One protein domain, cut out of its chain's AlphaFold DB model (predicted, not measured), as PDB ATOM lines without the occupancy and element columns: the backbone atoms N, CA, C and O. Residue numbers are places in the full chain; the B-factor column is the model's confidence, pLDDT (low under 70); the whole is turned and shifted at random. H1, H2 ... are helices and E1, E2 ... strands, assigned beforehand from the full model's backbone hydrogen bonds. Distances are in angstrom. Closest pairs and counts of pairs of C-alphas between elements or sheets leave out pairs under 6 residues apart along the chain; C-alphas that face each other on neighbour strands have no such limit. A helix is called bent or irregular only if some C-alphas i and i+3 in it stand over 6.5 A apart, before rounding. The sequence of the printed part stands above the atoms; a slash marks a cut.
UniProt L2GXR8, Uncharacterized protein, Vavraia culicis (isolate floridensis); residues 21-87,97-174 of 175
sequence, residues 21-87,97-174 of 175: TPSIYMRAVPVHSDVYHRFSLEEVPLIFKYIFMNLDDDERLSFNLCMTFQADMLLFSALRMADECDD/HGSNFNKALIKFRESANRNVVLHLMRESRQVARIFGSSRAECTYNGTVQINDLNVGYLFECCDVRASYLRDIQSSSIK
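What this domain is: This is residues 21 to 87 and 97 to 174 of the 175 residues of an uncharacterized protein of Vavraia culicis (isolate floridensis) (UniProt L2GXR8). A head of five crossed helices, H1 to H5, sits at one end of a strongly twisted sheet of four strands, and a last helix, H6, lies past the sheet's other end, where residues 166 to 174 stick out free. H3 packs over E3 and E1 where head and sheet meet, and the long H5 leads directly into E1. The printed part has 145 residues, with named elements in the order H1 H2 H3 H4 H5 E1 E2 E3 E4 H6; the mixed sheet has the order E3 E1 E2 E4, and the class is mixed, helices and strands. The whole is compact, with a radius of gyration of the C-alphas of 16.8 A, yet elongated in outline, spanning 56 by 35 by 25 A.

How they stand to each other: H1, residues 21 to 28, touches H2, residues 43 to 52, about perpendicular at 84 degrees; the closest C-alphas are those of Tyr 25 and Ile 51, 7.0 A apart. H2 is the hub, touching three helices. It touches H4, residues 73 to 85, only just about perpendicular at 73 degrees, with the C-alphas of Pro 45 and Leu 79 closest at 6.2 A. It touches residues 100 to 108 alone of H5, residues 98 to 115, at 80 degrees, about perpendicular, with the C-alphas of Phe 48 and Ala 104 closest at 5.7 A. H3, residues 59 to 71, and H2 are near each other. H3 and H4 only just touch, only at the corner, with 3 pairs of C-alphas within 8 A, the closest those of Phe 69 and Phe 76 at 5.8 A. H3 touches residues 108 to 115 alone of H5, about perpendicular at 79 degrees, with the C-alphas of Glu 59 and Asn 115 closest at 5.4 A. The hairpin of E1, residues 116 to 122, and E2, residues 125 to 131, is antiparallel, with N 120 and O 128 within hydrogen-bond range at 2.9 A. E3, residues 140 to 145, is an edge strand parallel to E1, with N 119 and O 142 at 2.8 A. E4, residues 157 to 160, is the other edge strand, antiparallel to E2, with N 159 and O 129 at 2.8 A. H3 is on the sheet at a height of 9.3 A, over E3 and E1, and runs along the strands, at 0 degrees to E3 on the local plane. H5 only grazes the sheet with residues 112 to 115. H6, residues 162 to 172, is on the sheet, and the C-alphas of Val 127 and Tyr 164 are the closest of E2 and H6 at 5.9 A. With H3 and H6 the sheet makes two layers, helices on one face of a sheet. In H1, H3 and H6 every O i to N i+4 pair is within hydrogen-bond range; the counts are 5 of 6 in H2, 6 of 9 in H4 and 12 of 14 in H5.

Where its parts are: H1 begins at C-alpha 21, at (3.564, 19.469, -18.006), and is 10.2 A long. H2 measures 12.4 A, H3 18.5 A and H4 19.3 A. H5, the longest helix with 18 residues, measures 26.7 A and ends at C-alpha 115, at (14.899, 24.373, -38.057). H2 and H5 are irregular, but only just: C-alphas 49 and 52 are 6.8 A apart, and so are C-alphas 99 and 102. E1 measures 19.5 A, E2 18.0 A, E3 16.9 A and E4 9.9 A. H6 measures 16.1 A and ends at C-alpha 172, at (-1.383, 41.649, -65.313).

The domain as a whole: The two C-alphas farthest apart, those of Pro 22 and Lys 174, are 57.8 A apart. Residues 88 to 96 are cut out between H4 and H5, and C-alphas 87 and 97 are 9.0 A apart across the cut. The links H1 to H2 and E3 to E4 are long, with 14 and 11 residues. The mean pLDDT of the printed part is 80.9; 34 residues are under 70, among them residues 28 to 36, 79 to 87 and 97 to 100.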
ATOM      1  N   THR A  21       2.371  19.128 -17.213       58.44
ATOM      2  CA  THR A  21       3.564  19.469 -18.006       58.44
ATOM      3  C   THR A  21       4.217  18.247 -18.668       58.44
ATOM      4  O   THR A  21       4.570  18.356 -19.839       58.44
ATOM      5  N   PRO A  22       4.322  17.065 -18.017       61.44
ATOM      6  CA  PRO A  22       4.879  15.877 -18.667       61.44
ATOM      7  C   PRO A  22       4.024  15.368 -19.834       61.44
ATOM      8  O   PRO A  22       4.572  14.980 -20.857       61.44
ATOM      9  N   SER A  23       2.690  15.408 -19.728       68.00
ATOM     10  CA  SER A  23       1.802  14.939 -20.802       68.00
ATOM     11  C   SER A  23       1.716  15.917 -21.975       68.00
ATOM     12  O   SER A  23       1.573  15.491 -23.122       68.00
ATOM     13  N   ILE A  24       1.834  17.224 -21.720       69.12
ATOM     14  CA  ILE A  24       1.992  18.235 -22.776       69.12
ATOM     15  C   ILE A  24       3.355  18.060 -23.452       69.12
ATOM     16  O   ILE A  24       3.406  18.001 -24.673       69.12
ATOM     17  N   TYR A  25       4.435  17.882 -22.688       69.12
ATOM     18  CA  TYR A  25       5.774  17.656 -23.235       69.12
ATOM     19  C   TYR A  25       5.854  16.396 -24.106       69.12
ATOM     20  O   TYR A  25       6.304  16.476 -25.246       69.12
ATOM     21  N   MET A  26       5.348  15.253 -23.630       71.00
ATOM     22  CA  MET A  26       5.359  14.004 -24.407       71.00
ATOM     23  C   MET A  26       4.535  14.089 -25.699       71.00
ATOM     24  O   MET A  26       4.849  13.399 -26.663       71.00
ATOM     25  N   ARG A  27       3.496  14.936 -25.736       72.06
ATOM     26  CA  ARG A  27       2.755  15.235 -26.973       72.06
ATOM     27  C   ARG A  27       3.476  16.240 -27.859       72.06
ATOM     28  O   ARG A  27       3.368  16.159 -29.074       72.06
ATOM     29  N   ALA A  28       4.182  17.195 -27.269       66.12
ATOM     30  CA  ALA A  28       4.852  18.246 -28.016       66.12
ATOM     31  C   ALA A  28       6.145  17.757 -28.691       66.12
ATOM     32  O   ALA A  28       6.488  18.235 -29.773       66.12
ATOM     33  N   VAL A  29       6.790  16.749 -28.094       67.38
ATOM     34  CA  VAL A  29       8.000  16.076 -28.583       67.38
ATOM     35  C   VAL A  29       7.709  14.581 -28.798       67.38
ATOM     36  O   VAL A  29       8.147  13.733 -28.014       67.38
ATOM     37  N   PRO A  30       6.922  14.204 -29.825       62.38
ATOM     38  CA  PRO A  30       6.629  12.801 -30.068       62.38
ATOM     39  C   PRO A  30       7.907  12.072 -30.497       62.38
ATOM     40  O   PRO A  30       8.566  12.447 -31.468       62.38
ATOM     41  N   VAL A  31       8.238  10.990 -29.791       59.22
ATOM     42  CA  VAL A  31       9.460  10.203 -30.030       59.22
ATOM     43  C   VAL A  31       9.398   9.464 -31.381       59.22
ATOM     44  O   VAL A  31      10.427   9.268 -32.023       59.22
ATOM     45  N   HIS A  32       8.197   9.108 -31.867       56.16
ATOM     46  CA  HIS A  32       8.024   8.189 -33.008       56.16
ATOM     47  C   HIS A  32       6.832   8.494 -33.941       56.16
ATOM     48  O   HIS A  32       6.248   7.571 -34.497       56.16
ATOM     49  N   SER A  33       6.436   9.757 -34.123       57.28
ATOM     50  CA  SER A  33       5.287  10.098 -34.981       57.28
ATOM     51  C   SER A  33       5.631  11.173 -36.006       57.28
ATOM     52  O   SER A  33       6.091  12.248 -35.630       57.28
ATOM     53  N   ASP A  34       5.344  10.905 -37.282       59.50
ATOM     54  CA  ASP A  34       5.384  11.898 -38.372       59.50
ATOM     55  C   ASP A  34       4.153  12.820 -38.378       59.50
ATOM     56  O   ASP A  34       4.030  13.723 -39.207       59.50
ATOM     57  N   VAL A  35       3.227  12.610 -37.442       65.00
ATOM     58  CA  VAL A  35       2.054  13.461 -37.260       65.00
ATOM     59  C   VAL A  35       2.442  14.656 -36.395       65.00
ATOM     60  O   VAL A  35       2.842  14.487 -35.242       65.00
ATOM     61  N   TYR A  36       2.292  15.865 -36.940       68.19
ATOM     62  CA  TYR A  36       2.404  17.086 -36.149       68.19
ATOM     63  C   TYR A  36       1.179  17.225 -35.237       68.19
ATOM     64  O   TYR A  36       0.039  16.990 -35.649       68.19
ATOM     65  N   HIS A  37       1.407  17.592 -33.980       73.94
ATOM     66  CA  HIS A  37       0.332  17.773 -33.009       73.94
ATOM     67  C   HIS A  37      -0.158  19.220 -33.007       73.94
ATOM     68  O   HIS A  37       0.640  20.153 -33.066       73.94
ATOM     69  N   ARG A  38      -1.482  19.396 -32.924       78.69
ATOM     70  CA  ARG A  38      -2.109  20.695 -32.656       78.69
ATOM     71  C   ARG A  38      -2.231  20.893 -31.150       78.69
ATOM     72  O   ARG A  38      -2.594  19.952 -30.445       78.69
ATOM     73  N   PHE A  39      -1.967  22.111 -30.695       82.94
ATOM     74  CA  PHE A  39      -2.089  22.500 -29.289       82.94
ATOM     75  C   PHE A  39      -3.313  23.388 -29.069       82.94
ATOM     76  O   PHE A  39      -3.694  24.148 -29.959       82.94
ATOM     77  N   SER A  40      -3.922  23.290 -27.889       82.88
ATOM     78  CA  SER A  40      -5.036  24.152 -27.490       82.88
ATOM     79  C   SER A  40      -4.563  25.514 -26.980       82.88
ATOM     80  O   SER A  40      -3.401  25.700 -26.615       82.88
ATOM     81  N   LEU A  41      -5.498  26.462 -26.888       80.31
ATOM     82  CA  LEU A  41      -5.268  27.803 -26.350       80.31
ATOM     83  C   LEU A  41      -4.661  27.782 -24.938       80.31
ATOM     84  O   LEU A  41      -3.804  28.603 -24.627       80.31
ATOM     85  N   GLU A  42      -5.064  26.830 -24.090       79.75
ATOM     86  CA  GLU A  42      -4.533  26.696 -22.731       79.75
ATOM     87  C   GLU A  42      -3.145  26.034 -22.690       79.75
ATOM     88  O   GLU A  42      -2.393  26.216 -21.732       79.75
ATOM     89  N   GLU A  43      -2.790  25.248 -23.710       80.44
ATOM     90  CA  GLU A  43      -1.528  24.503 -23.771       80.44
ATOM     91  C   GLU A  43      -0.365  25.368 -24.254       80.44
ATOM     92  O   GLU A  43       0.747  25.239 -23.737       80.44
ATOM     93  N   VAL A  44      -0.600  26.264 -25.218       82.75
ATOM     94  CA  VAL A  44       0.466  27.071 -25.831       82.75
ATOM     95  C   VAL A  44       1.220  27.926 -24.795       82.75
ATOM     96  O   VAL A  44       2.452  27.847 -24.771       82.75
ATOM     97  N   PRO A  45       0.576  28.661 -23.865       78.81
ATOM     98  CA  PRO A  45       1.301  29.410 -22.836       78.81
ATOM     99  C   PRO A  45       2.154  28.508 -21.936       78.81
ATOM    100  O   PRO A  45       3.275  28.871 -21.575       78.81
ATOM    101  N   LEU A  46       1.671  27.303 -21.610       78.19
ATOM    102  CA  LEU A  46       2.422  26.331 -20.811       78.19
ATOM    103  C   LEU A  46       3.657  25.822 -21.561       78.19
ATOM    104  O   LEU A  46       4.719  25.659 -20.957       78.19
ATOM    105  N   ILE A  47       3.538  25.608 -22.874       79.19
ATOM    106  CA  ILE A  47       4.657  25.219 -23.735       79.19
ATOM    107  C   ILE A  47       5.717  26.326 -23.759       79.19
ATOM    108  O   ILE A  47       6.896  26.065 -23.528       79.19
ATOM    109  N   PHE A  48       5.324  27.581 -23.952       78.62
ATOM    110  CA  PHE A  48       6.285  28.688 -23.965       78.62
ATOM    111  C   PHE A  48       6.943  28.902 -22.595       78.62
ATOM    112  O   PHE A  48       8.168  28.994 -22.506       78.62
ATOM    113  N   LYS A  49       6.150  28.904 -21.516       74.69
ATOM    114  CA  LYS A  49       6.614  29.191 -20.149       74.69
ATOM    115  C   LYS A  49       7.496  28.082 -19.569       74.69
ATOM    116  O   LYS A  49       8.463  28.383 -18.873       74.69
ATOM    117  N   TYR A  50       7.187  26.813 -19.847       72.12
ATOM    118  CA  TYR A  50       7.838  25.680 -19.177       72.12
ATOM    119  C   TYR A  50       8.671  24.782 -20.088       72.12
ATOM    120  O   TYR A  50       9.598  24.146 -19.592       72.12
ATOM    121  N   ILE A  51       8.376  24.725 -21.386       73.38
ATOM    122  CA  ILE A  51       9.019  23.802 -22.330       73.38
ATOM    123  C   ILE A  51      10.089  24.564 -23.129       73.38
ATOM    124  O   ILE A  51      11.271  24.287 -22.946       73.38
ATOM    125  N   PHE A  52       9.737  25.602 -23.897       75.94
ATOM    126  CA  PHE A  52      10.711  26.342 -24.727       75.94
ATOM    127  C   PHE A  52      11.842  26.989 -23.938       75.94
ATOM    128  O   PHE A  52      12.997  26.962 -24.359       75.94
ATOM    129  N   MET A  53      11.523  27.576 -22.788       73.00
ATOM    130  CA  MET A  53      12.535  28.245 -21.973       73.00
ATOM    131  C   MET A  53      13.542  27.273 -21.349       73.00
ATOM    132  O   MET A  53      14.664  27.684 -21.072       73.00
ATOM    133  N   ASN A  54      13.167  26.005 -21.148       69.12
ATOM    134  CA  ASN A  54      13.964  25.042 -20.381       69.12
ATOM    135  C   ASN A  54      14.534  23.885 -21.212       69.12
ATOM    136  O   ASN A  54      15.377  23.151 -20.703       69.12
ATOM    137  N   LEU A  55      14.073  23.693 -22.446       68.25
ATOM    138  CA  LEU A  55      14.629  22.702 -23.361       68.25
ATOM    139  C   LEU A  55      15.661  23.341 -24.281       68.25
ATOM    140  O   LEU A  55      15.497  24.488 -24.711       68.25
ATOM    141  N   ASP A  56      16.703  22.579 -24.594       64.81
ATOM    142  CA  ASP A  56      17.588  22.876 -25.718       64.81
ATOM    143  C   ASP A  56      16.782  22.862 -27.029       64.81
ATOM    144  O   ASP A  56      15.703  22.271 -27.067       64.81
ATOM    145  N   ASP A  57      17.273  23.563 -28.057       68.19
ATOM    146  CA  ASP A  57      16.592  23.856 -29.332       68.19
ATOM    147  C   ASP A  57      15.973  22.612 -30.009       68.19
ATOM    148  O   ASP A  57      16.552  22.016 -30.916       68.19
ATOM    149  N   ASP A  58      14.771  22.219 -29.580       80.12
ATOM    150  CA  ASP A  58      14.064  21.070 -30.129       80.12
ATOM    151  C   ASP A  58      13.424  21.455 -31.470       80.12
ATOM    152  O   ASP A  58      12.438  22.204 -31.564       80.12
ATOM    153  N   GLU A  59      14.036  20.944 -32.534       85.25
ATOM    154  CA  GLU A  59      13.663  21.191 -33.923       85.25
ATOM    155  C   GLU A  59      12.203  20.790 -34.205       85.25
ATOM    156  O   GLU A  59      11.464  21.512 -34.881       85.25
ATOM    157  N   ARG A  60      11.757  19.659 -33.640       84.88
ATOM    158  CA  ARG A  60      10.430  19.079 -33.889       84.88
ATOM    159  C   ARG A  60       9.343  19.857 -33.173       84.88
ATOM    160  O   ARG A  60       8.286  20.127 -33.745       84.88
ATOM    161  N   LEU A  61       9.605  20.247 -31.935       85.38
ATOM    162  CA  LEU A  61       8.721  21.111 -31.171       85.38
ATOM    163  C   LEU A  61       8.502  22.452 -31.891       85.38
ATOM    164  O   LEU A  61       7.373  22.936 -31.994       85.38
ATOM    165  N   SER A  62       9.581  23.024 -32.424       88.94
ATOM    166  CA  SER A  62       9.549  24.289 -33.166       88.94
ATOM    167  C   SER A  62       8.725  24.169 -34.444       88.94
ATOM    168  O   SER A  62       7.883  25.025 -34.719       88.94
ATOM    169  N   PHE A  63       8.881  23.061 -35.169       90.94
ATOM    170  CA  PHE A  63       8.033  22.736 -36.309       90.94
ATOM    171  C   PHE A  63       6.551  22.598 -35.920       90.94
ATOM    172  O   PHE A  63       5.694  23.228 -36.540       90.94
ATOM    173  N   ASN A  64       6.236  21.838 -34.868       88.88
ATOM    174  CA  ASN A  64       4.857  21.602 -34.426       88.88
ATOM    175  C   ASN A  64       4.140  22.897 -34.025       88.88
ATOM    176  O   ASN A  64       2.989  23.120 -34.411       88.88
ATOM    177  N   LEU A  65       4.815  23.775 -33.280       89.12
ATOM    178  CA  LEU A  65       4.271  25.088 -32.949       89.12
ATOM    179  C   LEU A  65       4.092  25.965 -34.183       89.12
ATOM    180  O   LEU A  65       3.043  26.585 -34.337       89.12
ATOM    181  N   CYS A  66       5.081  25.990 -35.078       92.19
ATOM    182  CA  CYS A  66       4.989  26.746 -36.322       92.19
ATOM    183  C   CYS A  66       3.760  26.317 -37.137       92.19
ATOM    184  O   CYS A  66       2.984  27.164 -37.576       92.19
ATOM    185  N   MET A  67       3.532  25.009 -37.284       92.56
ATOM    186  CA  MET A  67       2.359  24.483 -37.988       92.56
ATOM    187  C   MET A  67       1.051  24.723 -37.225       92.56
ATOM    188  O   MET A  67       0.013  24.940 -37.849       92.56
ATOM    189  N   THR A  68       1.089  24.737 -35.890       90.75
ATOM    190  CA  THR A  68      -0.068  25.094 -35.054       90.75
ATOM    191  C   THR A  68      -0.481  26.550 -35.280       90.75
ATOM    192  O   THR A  68      -1.646  26.807 -35.565       90.75
ATOM    193  N   PHE A  69       0.461  27.496 -35.253       91.12
ATOM    194  CA  PHE A  69       0.176  28.915 -35.516       91.12
ATOM    195  C   PHE A  69      -0.195  29.195 -36.968       91.12
ATOM    196  O   PHE A  69      -0.983  30.095 -37.246       91.12
ATOM    197  N   GLN A  70       0.345  28.411 -37.901       93.56
ATOM    198  CA  GLN A  70      -0.055  28.466 -39.299       93.56
ATOM    199  C   GLN A  70      -1.522  28.054 -39.477       93.56
ATOM    200  O   GLN A  70      -2.220  28.653 -40.294       93.56
ATOM    201  N   ALA A  71      -1.991  27.058 -38.721       91.44
ATOM    202  CA  ALA A  71      -3.380  26.610 -38.758       91.44
ATOM    203  C   ALA A  71      -4.337  27.549 -38.003       91.44
ATOM    204  O   ALA A  71      -5.487  27.684 -38.416       91.44
ATOM    205  N   ASP A  72      -3.879  28.175 -36.917       89.75
ATOM    206  CA  ASP A  72      -4.688  29.078 -36.100       89.75
ATOM    207  C   ASP A  72      -3.847  30.240 -35.540       89.75
ATOM    208  O   ASP A  72      -3.118  30.117 -34.551       89.75
ATOM    209  N   MET A  73      -3.979  31.404 -36.176       85.19
ATOM    210  CA  MET A  73      -3.279  32.629 -35.782       85.19
ATOM    211  C   MET A  73      -3.812  33.224 -34.463       85.19
ATOM    212  O   MET A  73      -3.112  34.007 -33.810       85.19
ATOM    213  N   LEU A  74      -5.021  32.848 -34.021       83.69
ATOM    214  CA  LEU A  74      -5.562  33.310 -32.740       83.69
ATOM    215  C   LEU A  74      -4.752  32.743 -31.576       83.69
ATOM    216  O   LEU A  74      -4.527  33.456 -30.599       83.69
ATOM    217  N   LEU A  75      -4.223  31.521 -31.710       82.50
ATOM    218  CA  LEU A  75      -3.319  30.928 -30.722       82.50
ATOM    219  C   LEU A  75      -2.044  31.758 -30.552       82.50
ATOM    220  O   LEU A  75      -1.581  31.950 -29.430       82.50
ATOM    221  N   PHE A  76      -1.499  32.297 -31.646       80.75
ATOM    222  CA  PHE A  76      -0.340  33.188 -31.578       80.75
ATOM    223  C   PHE A  76      -0.698  34.544 -30.956       80.75
ATOM    224  O   PHE A  76       0.071  35.100 -30.180       80.75
ATOM    225  N   SER A  77      -1.883  35.075 -31.251       73.69
ATOM    226  CA  SER A  77      -2.351  36.337 -30.657       73.69
ATOM    227  C   SER A  77      -2.601  36.207 -29.150       73.69
ATOM    228  O   SER A  77      -2.264  37.104 -28.380       73.69
ATOM    229  N   ALA A  78      -3.132  35.067 -28.711       71.19
ATOM    230  CA  ALA A  78      -3.408  34.788 -27.308       71.19
ATOM    231  C   ALA A  78      -2.146  34.724 -26.443       71.19
ATOM    232  O   ALA A  78      -2.190  35.064 -25.264       71.19
ATOM    233  N   LEU A  79      -1.012  34.357 -27.041       69.81
ATOM    234  CA  LEU A  79       0.279  34.398 -26.370       69.81
ATOM    235  C   LEU A  79       0.667  35.810 -25.929       69.81
ATOM    236  O   LEU A  79       1.189  35.988 -24.835       69.81
ATOM    237  N   ARG A  80       0.365  36.817 -26.750       65.75
ATOM    238  CA  ARG A  80       0.628  38.217 -26.414       65.75
ATOM    239  C   ARG A  80      -0.271  38.707 -25.272       65.75
ATOM    240  O   ARG A  80       0.203  39.422 -24.404       65.75
ATOM    241  N   MET A  81      -1.533  38.277 -25.246       63.84
ATOM    242  CA  MET A  81      -2.491  38.647 -24.191       63.84
ATOM    243  C   MET A  81      -2.188  37.957 -22.851       63.84
ATOM    244  O   MET A  81      -2.462  38.508 -21.790       63.84
ATOM    245  N   ALA A  82      -1.615  36.750 -22.886       61.78
ATOM    246  CA  ALA A  82      -1.213  36.032 -21.680       61.78
ATOM    247  C   ALA A  82      -0.085  36.750 -20.912       61.78
ATOM    248  O   ALA A  82      -0.025  36.622 -19.694       61.78
ATOM    249  N   ASP A  83       0.763  37.520 -21.606       59.34
ATOM    250  CA  ASP A  83       1.810  38.357 -20.997       59.34
ATOM    251  C   ASP A  83       1.207  39.545 -20.218       59.34
ATOM    252  O   ASP A  83       1.722  39.934 -19.176       59.34
ATOM    253  N   GLU A  84       0.070  40.080 -20.683       54.16
ATOM    254  CA  GLU A  84      -0.619  41.228 -20.069       54.16
ATOM    255  C   GLU A  84      -1.455  40.833 -18.832       54.16
ATOM    256  O   GLU A  84      -1.616  41.637 -17.916       54.16
ATOM    257  N   CYS A  85      -1.960  39.594 -18.768       50.53
ATOM    258  CA  CYS A  85      -2.795  39.105 -17.657       50.53
ATOM    259  C   CYS A  85      -2.017  38.458 -16.490       50.53
ATOM    260  O   CYS A  85      -2.606  38.227 -15.433       50.53
ATOM    261  N   ASP A  86      -0.727  38.131 -16.644       50.09
ATOM    262  CA  ASP A  86       0.056  37.439 -15.594       50.09
ATOM    263  C   ASP A  86       0.395  38.369 -14.399       50.09
ATOM    264  O   ASP A  86       0.864  37.895 -13.362       50.09
ATOM    265  N   ASP A  87       0.121  39.680 -14.497       49.16
ATOM    266  CA  ASP A  87       0.331  40.643 -13.400       49.16
ATOM    267  C   ASP A  87      -0.688  40.487 -12.246       49.16
ATOM    268  O   ASP A  87      -0.348  40.762 -11.090       49.16
ATOM    269  N   HIS A  97       8.484  35.359 -13.283       45.81
ATOM    270  CA  HIS A  97       8.392  36.717 -13.799       45.81
ATOM    271  C   HIS A  97       7.812  36.743 -15.223       45.81
ATOM    272  O   HIS A  97       8.332  36.054 -16.107       45.81
ATOM    273  N   GLY A  98       6.823  37.613 -15.460       47.34
ATOM    274  CA  GLY A  98       6.307  37.959 -16.796       47.34
ATOM    275  C   GLY A  98       7.400  38.377 -17.798       47.34
ATOM    276  O   GLY A  98       7.217  38.326 -19.002       47.34
ATOM    277  N   SER A  99       8.633  38.634 -17.348       54.09
ATOM    278  CA  SER A  99       9.790  38.913 -18.210       54.09
ATOM    279  C   SER A  99      10.249  37.766 -19.129       54.09
ATOM    280  O   SER A  99      11.168  37.965 -19.926       54.09
ATOM    281  N   ASN A 100       9.713  36.549 -18.988       64.25
ATOM    282  CA  ASN A 100      10.203  35.379 -19.729       64.25
ATOM    283  C   ASN A 100       9.402  35.054 -20.992       64.25
ATOM    284  O   ASN A 100       9.898  34.299 -21.826       64.25
ATOM    285  N   PHE A 101       8.216  35.637 -21.180       72.31
ATOM    286  CA  PHE A 101       7.371  35.294 -22.319       72.31
ATOM    287  C   PHE A 101       7.924  35.839 -23.645       72.31
ATOM    288  O   PHE A 101       8.142  35.083 -24.593       72.31
ATOM    289  N   ASN A 102       8.287  37.124 -23.681       76.19
ATOM    290  CA  ASN A 102       8.971  37.723 -24.834       76.19
ATOM    291  C   ASN A 102      10.292  37.014 -25.170       76.19
ATOM    292  O   ASN A 102      10.613  36.821 -26.341       76.19
ATOM    293  N   LYS A 103      11.036  36.550 -24.157       79.62
ATOM    294  CA  LYS A 103      12.244  35.737 -24.372       79.62
ATOM    295  C   LYS A 103      11.916  34.395 -25.027       79.62
ATOM    296  O   LYS A 103      12.624  33.987 -25.942       79.62
ATOM    297  N   ALA A 104      10.836  33.739 -24.606       81.31
ATOM    298  CA  ALA A 104      10.375  32.492 -25.209       81.31
ATOM    299  C   ALA A 104       9.932  32.691 -26.669       81.31
ATOM    300  O   ALA A 104      10.247  31.858 -27.512       81.31
ATOM    301  N   LEU A 105       9.264  33.806 -26.987       83.31
ATOM    302  CA  LEU A 105       8.907  34.174 -28.363       83.31
ATOM    303  C   LEU A 105      10.136  34.418 -29.242       83.31
ATOM    304  O   LEU A 105      10.181  33.924 -30.368       83.31
ATOM    305  N   ILE A 106      11.132  35.153 -28.737       86.62
ATOM    306  CA  ILE A 106      12.396  35.382 -29.450       86.62
ATOM    307  C   ILE A 106      13.084  34.042 -29.722       86.62
ATOM    308  O   ILE A 106      13.366  33.733 -30.877       86.62
ATOM    309  N   LYS A 107      13.238  33.202 -28.692       87.19
ATOM    310  CA  LYS A 107      13.841  31.870 -28.824       87.19
ATOM    311  C   LYS A 107      13.066  30.976 -29.798       87.19
ATOM    312  O   LYS A 107      13.662  30.271 -30.605       87.19
ATOM    313  N   PHE A 108      11.733  31.017 -29.766       88.94
ATOM    314  CA  PHE A 108      10.902  30.297 -30.731       88.94
ATOM    315  C   PHE A 108      11.160  30.777 -32.159       88.94
ATOM    316  O   PHE A 108      11.331  29.949 -33.051       88.94
ATOM    317  N   ARG A 109      11.222  32.094 -32.387       90.69
ATOM    318  CA  ARG A 109      11.508  32.655 -33.712       90.69
ATOM    319  C   ARG A 109      12.885  32.231 -34.212       90.69
ATOM    320  O   ARG A 109      13.000  31.830 -35.367       90.69
ATOM    321  N   GLU A 110      13.906  32.290 -33.363       91.31
ATOM    322  CA  GLU A 110      15.264  31.833 -33.686       91.31
ATOM    323  C   GLU A 110      15.263  30.344 -34.052       91.31
ATOM    324  O   GLU A 110      15.747  29.960 -35.118       91.31
ATOM    325  N   SER A 111      14.620  29.514 -33.228       91.56
ATOM    326  CA  SER A 111      14.511  28.079 -33.484       91.56
ATOM    327  C   SER A 111      13.730  27.763 -34.766       91.56
ATOM    328  O   SER A 111      14.142  26.913 -35.554       91.56
ATOM    329  N   ALA A 112      12.631  28.471 -35.042       91.88
ATOM    330  CA  ALA A 112      11.870  28.312 -36.278       91.88
ATOM    331  C   ALA A 112      12.710  28.687 -37.513       91.88
ATOM    332  O   ALA A 112      12.707  27.952 -38.497       91.88
ATOM    333  N   ASN A 113      13.480  29.779 -37.451       93.88
ATOM    334  CA  ASN A 113      14.380  30.186 -38.536       93.88
ATOM    335  C   ASN A 113      15.509  29.178 -38.776       93.88
ATOM    336  O   ASN A 113      15.919  28.971 -39.920       93.88
ATOM    337  N   ARG A 114      15.986  28.523 -37.718       93.19
ATOM    338  CA  ARG A 114      17.039  27.513 -37.810       93.19
ATOM    339  C   ARG A 114      16.536  26.180 -38.367       93.19
ATOM    340  O   ARG A 114      17.233  25.556 -39.166       93.19
ATOM    341  N   ASN A 115      15.335  25.767 -37.961       92.62
ATOM    342  CA  ASN A 115      14.899  24.373 -38.057       92.62
ATOM    343  C   ASN A 115      13.710  24.137 -38.999       92.62
ATOM    344  O   ASN A 115      13.394  22.983 -39.286       92.62
ATOM    345  N   VAL A 116      13.032  25.183 -39.485       94.19
ATOM    346  CA  VAL A 116      11.804  25.050 -40.285       94.19
ATOM    347  C   VAL A 116      11.958  25.686 -41.665       94.19
ATOM    348  O   VAL A 116      12.447  26.805 -41.818       94.19
ATOM    349  N   VAL A 117      11.473  24.975 -42.683       95.75
ATOM    350  CA  VAL A 117      11.309  25.481 -44.048       95.75
ATOM    351  C   VAL A 117       9.859  25.276 -44.464       95.75
ATOM    352  O   VAL A 117       9.348  24.161 -44.396       95.75
ATOM    353  N   LEU A 118       9.188  26.333 -44.925       96.88
ATOM    354  CA  LEU A 118       7.838  26.212 -45.479       96.88
ATOM    355  C   LEU A 118       7.866  26.397 -46.995       96.88
ATOM    356  O   LEU A 118       8.296  27.427 -47.517       96.88
ATOM    357  N   HIS A 119       7.382  25.385 -47.706       96.88
ATOM    358  CA  HIS A 119       7.181  25.393 -49.145       96.88
ATOM    359  C   HIS A 119       5.814  25.996 -49.448       96.88
ATOM    360  O   HIS A 119       4.777  25.430 -49.097       96.88
ATOM    361  N   LEU A 120       5.823  27.150 -50.115       97.25
ATOM    362  CA  LEU A 120       4.601  27.832 -50.510       97.25
ATOM    363  C   LEU A 120       4.126  27.268 -51.843       97.25
ATOM    364  O   LEU A 120       4.837  27.330 -52.854       97.25
ATOM    365  N   MET A 121       2.921  26.718 -51.826       96.75
ATOM    366  CA  MET A 121       2.258  26.115 -52.970       96.75
ATOM    367  C   MET A 121       1.212  27.067 -53.524       96.75
ATOM    368  O   MET A 121       0.533  27.767 -52.782       96.75
ATOM    369  N   ARG A 122       1.049  27.066 -54.838       93.94
ATOM    370  CA  ARG A 122      -0.157  27.562 -55.489       93.94
ATOM    371  C   ARG A 122      -0.701  26.402 -56.294       93.94
ATOM    372  O   ARG A 122       0.003  25.892 -57.169       93.94
ATOM    373  N   GLU A 123      -1.903  25.956 -55.948       89.88
ATOM    374  CA  GLU A 123      -2.455  24.701 -56.466       89.88
ATOM    375  C   GLU A 123      -1.483  23.545 -56.137       89.88
ATOM    376  O   GLU A 123      -1.139  23.338 -54.971       89.88
ATOM    377  N   SER A 124      -0.985  22.837 -57.155       91.75
ATOM    378  CA  SER A 124      -0.042  21.717 -57.022       91.75
ATOM    379  C   SER A 124       1.416  22.096 -57.299       91.75
ATOM    380  O   SER A 124       2.272  21.220 -57.419       91.75
ATOM    381  N   ARG A 125       1.732  23.389 -57.449       93.56
ATOM    382  CA  ARG A 125       3.085  23.854 -57.790       93.56
ATOM    383  C   ARG A 125       3.702  24.621 -56.637       93.56
ATOM    384  O   ARG A 125       3.113  25.570 -56.131       93.56
ATOM    385  N   GLN A 126       4.932  24.266 -56.278       94.94
ATOM    386  CA  GLN A 126       5.726  25.101 -55.385       94.94
ATOM    387  C   GLN A 126       6.116  26.382 -56.123       94.94
ATOM    388  O   GLN A 126       6.727  26.311 -57.195       94.94
ATOM    389  N   VAL A 127       5.789  27.528 -55.533       96.06
ATOM    390  CA  VAL A 127       6.038  28.865 -56.090       96.06
ATOM    391  C   VAL A 127       7.091  29.637 -55.308       96.06
ATOM    392  O   VAL A 127       7.819  30.437 -55.892       96.06
ATOM    393  N   ALA A 128       7.223  29.361 -54.014       96.44
ATOM    394  CA  ALA A 128       8.232  29.971 -53.164       96.44
ATOM    395  C   ALA A 128       8.614  29.037 -52.007       96.44
ATOM    396  O   ALA A 128       8.041  27.958 -51.822       96.44
ATOM    397  N   ARG A 129       9.613  29.447 -51.237       96.12
ATOM    398  CA  ARG A 129       9.947  28.879 -49.931       96.12
ATOM    399  C   ARG A 129      10.277  30.007 -48.963       96.12
ATOM    400  O   ARG A 129      10.911  30.979 -49.366       96.12
ATOM    401  N   ILE A 130       9.888  29.853 -47.707       96.31
ATOM    402  CA  ILE A 130      10.275  30.746 -46.610       96.31
ATOM    403  C   ILE A 130      11.071  29.959 -45.569       96.31
ATOM    404  O   ILE A 130      10.793  28.781 -45.335       96.31
ATOM    405  N   PHE A 131      12.122  30.578 -45.039       96.06
ATOM    406  CA  PHE A 131      13.129  29.935 -44.188       96.06
ATOM    407  C   PHE A 131      13.974  30.997 -43.460       96.06
ATOM    408  O   PHE A 131      13.877  32.181 -43.782       96.06
ATOM    409  N   GLY A 132      14.798  30.595 -42.489       95.06
ATOM    410  CA  GLY A 132      15.779  31.491 -41.864       95.06
ATOM    411  C   GLY A 132      17.136  31.500 -42.560       95.06
ATOM    412  O   GLY A 132      17.492  30.559 -43.265       95.06
ATOM    413  N   SER A 133      17.927  32.552 -42.357       91.06
ATOM    414  CA  SER A 133      19.250  32.692 -42.984       91.06
ATOM    415  C   SER A 133      20.261  31.641 -42.503       91.06
ATOM    416  O   SER A 133      21.097  31.178 -43.280       91.06
ATOM    417  N   SER A 134      20.147  31.221 -41.240       86.19
ATOM    418  CA  SER A 134      21.076  30.310 -40.560       86.19
ATOM    419  C   SER A 134      20.427  28.951 -40.289       86.19
ATOM    420  O   SER A 134      20.024  28.653 -39.168       86.19
ATOM    421  N   ARG A 135      20.299  28.126 -41.333       82.38
ATOM    422  CA  ARG A 135      19.654  26.802 -41.245       82.38
ATOM    423  C   ARG A 135      20.572  25.751 -40.623       82.38
ATOM    424  O   ARG A 135      21.761  25.710 -40.936       82.38
ATOM    425  N   ALA A 136      20.002  24.879 -39.795       82.06
ATOM    426  CA  ALA A 136      20.659  23.652 -39.355       82.06
ATOM    427  C   ALA A 136      20.777  22.628 -40.502       82.06
ATOM    428  O   ALA A 136      20.133  22.761 -41.545       82.06
ATOM    429  N   GLU A 137      21.604  21.596 -40.309       76.31
ATOM    430  CA  GLU A 137      21.701  20.461 -41.242       76.31
ATOM    431  C   GLU A 137      20.389  19.663 -41.296       76.31
ATOM    432  O   GLU A 137      19.974  19.212 -42.365       76.31
ATOM    433  N   CYS A 138      19.713  19.543 -40.151       76.25
ATOM    434  CA  CYS A 138      18.397  18.940 -40.022       76.25
ATOM    435  C   CYS A 138      17.330  20.041 -40.019       76.25
ATOM    436  O   CYS A 138      17.291  20.888 -39.132       76.25
ATOM    437  N   THR A 139      16.455  20.043 -41.027       86.81
ATOM    438  CA  THR A 139      15.313  20.966 -41.086       86.81
ATOM    439  C   THR A 139      14.030  20.221 -41.396       86.81
ATOM    440  O   THR A 139      14.000  19.369 -42.290       86.81
ATOM    441  N   TYR A 140      12.951  20.601 -40.723       90.81
ATOM    442  CA  TYR A 140      11.613  20.105 -40.997       90.81
ATOM    443  C   TYR A 140      10.952  20.934 -42.094       90.81
ATOM    444  O   TYR A 140      10.938  22.166 -42.054       90.81
ATOM    445  N   ASN A 141      10.387  20.238 -43.078       93.31
ATOM    446  CA  ASN A 141       9.750  20.854 -44.232       93.31
ATOM    447  C   ASN A 141       8.228  20.792 -44.073       93.31
ATOM    448  O   ASN A 141       7.655  19.714 -43.922       93.31
ATOM    449  N   GLY A 142       7.577  21.950 -44.121       92.81
ATOM    450  CA  GLY A 142       6.123  22.083 -44.160       92.81
ATOM    451  C   GLY A 142       5.651  22.564 -45.527       92.81
ATOM    452  O   GLY A 142       6.390  23.228 -46.251       92.81
ATOM    453  N   THR A 143       4.406  22.259 -45.873       95.50
ATOM    454  CA  THR A 143       3.786  22.693 -47.131       95.50
ATOM    455  C   THR A 143       2.546  23.512 -46.815       95.50
ATOM    456  O   THR A 143       1.699  23.072 -46.039       95.50
ATOM    457  N   VAL A 144       2.438  24.701 -47.407       95.81
ATOM    458  CA  VAL A 144       1.364  25.664 -47.130       95.81
ATOM    459  C   VAL A 144       0.896  26.285 -48.444       95.81
ATOM    460  O   VAL A 144       1.720  26.607 -49.298       95.81
ATOM    461  N   GLN A 145      -0.413  26.456 -48.638       96.50
ATOM    462  CA  GLN A 145      -0.918  27.224 -49.779       96.50
ATOM    463  C   GLN A 145      -0.587  28.707 -49.585       96.50
ATOM    464  O   GLN A 145      -0.768  29.252 -48.502       96.50
ATOM    465  N   ILE A 146      -0.105  29.378 -50.629       94.38
ATOM    466  CA  ILE A 146       0.396  30.756 -50.542       94.38
ATOM    467  C   ILE A 146      -0.670  31.741 -50.044       94.38
ATOM    468  O   ILE A 146      -0.341  32.656 -49.296       94.38
ATOM    469  N   ASN A 147      -1.936  31.520 -50.406       93.88
ATOM    470  CA  ASN A 147      -3.063  32.351 -49.976       93.88
ATOM    471  C   ASN A 147      -3.462  32.116 -48.511       93.88
ATOM    472  O   ASN A 147      -4.154  32.951 -47.941       93.88
ATOM    473  N   ASP A 148      -3.009  31.013 -47.917       95.62
ATOM    474  CA  ASP A 148      -3.329  30.628 -46.542       95.62
ATOM    475  C   ASP A 148      -2.164  30.924 -45.586       95.62
ATOM    476  O   ASP A 148      -2.239  30.591 -44.407       95.62
ATOM    477  N   LEU A 149      -1.052  31.499 -46.063       95.88
ATOM    478  CA  LEU A 149       0.140  31.736 -45.249       95.88
ATOM    479  C   LEU A 149      -0.131  32.753 -44.128       95.88
ATOM    480  O   LEU A 149      -0.319  33.938 -44.388       95.88
ATOM    481  N   ASN A 150      -0.015  32.300 -42.880       94.69
ATOM    482  CA  ASN A 150      -0.239  33.107 -41.679       94.69
ATOM    483  C   ASN A 150       1.058  33.399 -40.919       94.69
ATOM    484  O   ASN A 150       1.194  34.458 -40.320       94.69
ATOM    485  N   VAL A 151       2.042  32.494 -40.956       93.94
ATOM    486  CA  VAL A 151       3.284  32.616 -40.162       93.94
ATOM    487  C   VAL A 151       4.473  33.180 -40.941       93.94
ATOM    488  O   VAL A 151       5.616  33.075 -40.501       93.94
ATOM    489  N   GLY A 152       4.228  33.797 -42.102       92.56
ATOM    490  CA  GLY A 152       5.289  34.321 -42.969       92.56
ATOM    491  C   GLY A 152       6.238  35.297 -42.264       92.56
ATOM    492  O   GLY A 152       7.438  35.272 -42.510       92.56
ATOM    493  N   TYR A 153       5.714  36.093 -41.328       91.00
ATOM    494  CA  TYR A 153       6.467  37.099 -40.570       91.00
ATOM    495  C   TYR A 153       7.519  36.517 -39.611       91.00
ATOM    496  O   TYR A 153       8.386  37.253 -39.136       91.00
ATOM    497  N   LEU A 154       7.451  35.219 -39.292       91.94
ATOM    498  CA  LEU A 154       8.449  34.582 -38.435       91.94
ATOM    499  C   LEU A 154       9.801  34.467 -39.143       91.94
ATOM    500  O   LEU A 154      10.834  34.567 -38.479       91.94
ATOM    501  N   PHE A 155       9.793  34.299 -40.466       94.94
ATOM    502  CA  PHE A 155      10.956  33.907 -41.254       94.94
ATOM    503  C   PHE A 155      11.731  35.101 -41.814       94.94
ATOM    504  O   PHE A 155      11.158  36.121 -42.193       94.94
ATOM    505  N   GLU A 156      13.051  34.960 -41.878       96.12
ATOM    506  CA  GLU A 156      13.958  36.003 -42.368       96.12
ATOM    507  C   GLU A 156      14.034  36.066 -43.895       96.12
ATOM    508  O   GLU A 156      14.287  37.126 -44.464       96.12
ATOM    509  N   CYS A 157      13.871  34.927 -44.568       96.19
ATOM    510  CA  CYS A 157      14.101  34.792 -46.000       96.19
ATOM    511  C   CYS A 157      12.854  34.278 -46.721       96.19
ATOM    512  O   CYS A 157      12.148  33.388 -46.245       96.19
ATOM    513  N   CYS A 158      12.638  34.803 -47.929       95.62
ATOM    514  CA  CYS A 158      11.664  34.312 -48.894       95.62
ATOM    515  C   CYS A 158      12.349  34.177 -50.256       95.62
ATOM    516  O   CYS A 158      12.881  35.150 -50.786       95.62
ATOM    517  N   ASP A 159      12.345  32.970 -50.812       95.12
ATOM    518  CA  ASP A 159      12.912  32.668 -52.123       95.12
ATOM    519  C   ASP A 159      11.790  32.254 -53.076       95.12
ATOM    520  O   ASP A 159      11.136  31.221 -52.894       95.12
ATOM    521  N   VAL A 160      11.547  33.101 -54.076       94.06
ATOM    522  CA  VAL A 160      10.456  32.968 -55.042       94.06
ATOM    523  C   VAL A 160      10.998  32.409 -56.348       94.06
ATOM    524  O   VAL A 160      11.968  32.912 -56.914       94.06
ATOM    525  N   ARG A 161      10.330  31.391 -56.897       88.56
ATOM    526  CA  ARG A 161      10.735  30.809 -58.177       88.56
ATOM    527  C   ARG A 161      10.540  31.807 -59.315       88.56
ATOM    528  O   ARG A 161       9.436  32.292 -59.549       88.56
ATOM    529  N   ALA A 162      11.587  32.007 -60.114       86.44
ATOM    530  CA  ALA A 162      11.565  32.911 -61.265       86.44
ATOM    531  C   ALA A 162      10.447  32.599 -62.283       86.44
ATOM    532  O   ALA A 162       9.912  33.507 -62.915       86.44
ATOM    533  N   SER A 163      10.067  31.325 -62.446       86.31
ATOM    534  CA  SER A 163       8.935  30.937 -63.301       86.31
ATOM    535  C   SER A 163       7.623  31.573 -62.846       86.31
ATOM    536  O   SER A 163       6.891  32.102 -63.669       86.31
ATOM    537  N   TYR A 164       7.374  31.596 -61.538       86.12
ATOM    538  CA  TYR A 164       6.149  32.141 -60.968       86.12
ATOM    539  C   TYR A 164       6.035  33.659 -61.165       86.12
ATOM    540  O   TYR A 164       4.965  34.167 -61.491       86.12
ATOM    541  N   LEU A 165       7.151  34.388 -61.036       85.31
ATOM    542  CA  LEU A 165       7.185  35.838 -61.265       85.31
ATOM    543  C   LEU A 165       6.818  36.206 -62.711       85.31
ATOM    544  O   LEU A 165       6.085  37.169 -62.936       85.31
ATOM    545  N   ARG A 166       7.285  35.416 -63.686       85.94
ATOM    546  CA  ARG A 166       6.949  35.614 -65.106       85.94
ATOM    547  C   ARG A 166       5.461  35.392 -65.378       85.94
ATOM    548  O   ARG A 166       4.851  36.176 -66.106       85.94
ATOM    549  N   ASP A 167       4.863  34.384 -64.747       83.69
ATOM    550  CA  ASP A 167       3.436  34.083 -64.903       83.69
ATOM    551  C   ASP A 167       2.553  35.236 -64.371       83.69
ATOM    552  O   ASP A 167       1.587  35.641 -65.025       83.69
ATOM    553  N   ILE A 168       2.919  35.842 -63.233       81.44
ATOM    554  CA  ILE A 168       2.206  37.007 -62.665       81.44
ATOM    555  C   ILE A 168       2.291  38.240 -63.581       81.44
ATOM    556  O   ILE A 168       1.295  38.933 -63.798       81.44
ATOM    557  N   GLN A 169       3.462  38.515 -64.159       75.50
ATOM    558  CA  GLN A 169       3.614  39.637 -65.095       75.50
ATOM    559  C   GLN A 169       2.743  39.451 -66.344       75.50
ATOM    560  O   GLN A 169       2.098  40.394 -66.799       75.50
ATOM    561  N   SER A 170       2.660  38.223 -66.863       73.00
ATOM    562  CA  SER A 170       1.869  37.920 -68.062       73.00
ATOM    563  C   SER A 170       0.350  38.024 -67.854       73.00
ATOM    564  O   SER A 170      -0.382  38.310 -68.801       73.00
ATOM    565  N   SER A 171      -0.128  37.812 -66.623       72.12
ATOM    566  CA  SER A 171      -1.549  37.916 -66.267       72.12
ATOM    567  C   SER A 171      -1.992  39.363 -66.036       72.12
ATOM    568  O   SER A 171      -3.115  39.713 -66.388       72.12
ATOM    569  N   SER A 172      -1.092  40.226 -65.560       62.88
ATOM    570  CA  SER A 172      -1.383  41.649 -65.313       62.88
ATOM    571  C   SER A 172      -1.545  42.477 -66.597       62.88
ATOM    572  O   SER A 172      -2.169  43.526 -66.569       62.88
ATOM    573  N   ILE A 173      -1.009  42.011 -67.731       60.81
ATOM    574  CA  ILE A 173      -1.096  42.701 -69.037       60.81
ATOM    575  C   ILE A 173      -2.421  42.391 -69.766       60.81
ATOM    576  O   ILE A 173      -2.778  43.059 -70.731       60.81
ATOM    577  N   LYS A 174      -3.158  41.366 -69.322       54.00
ATOM    578  CA  LYS A 174      -4.431  40.937 -69.930       54.00
ATOM    579  C   LYS A 174      -5.673  41.459 -69.194       54.00
ATOM    580  O   LYS A 174      -6.777  41.042 -69.539       54.00
TER     581      LYS A 174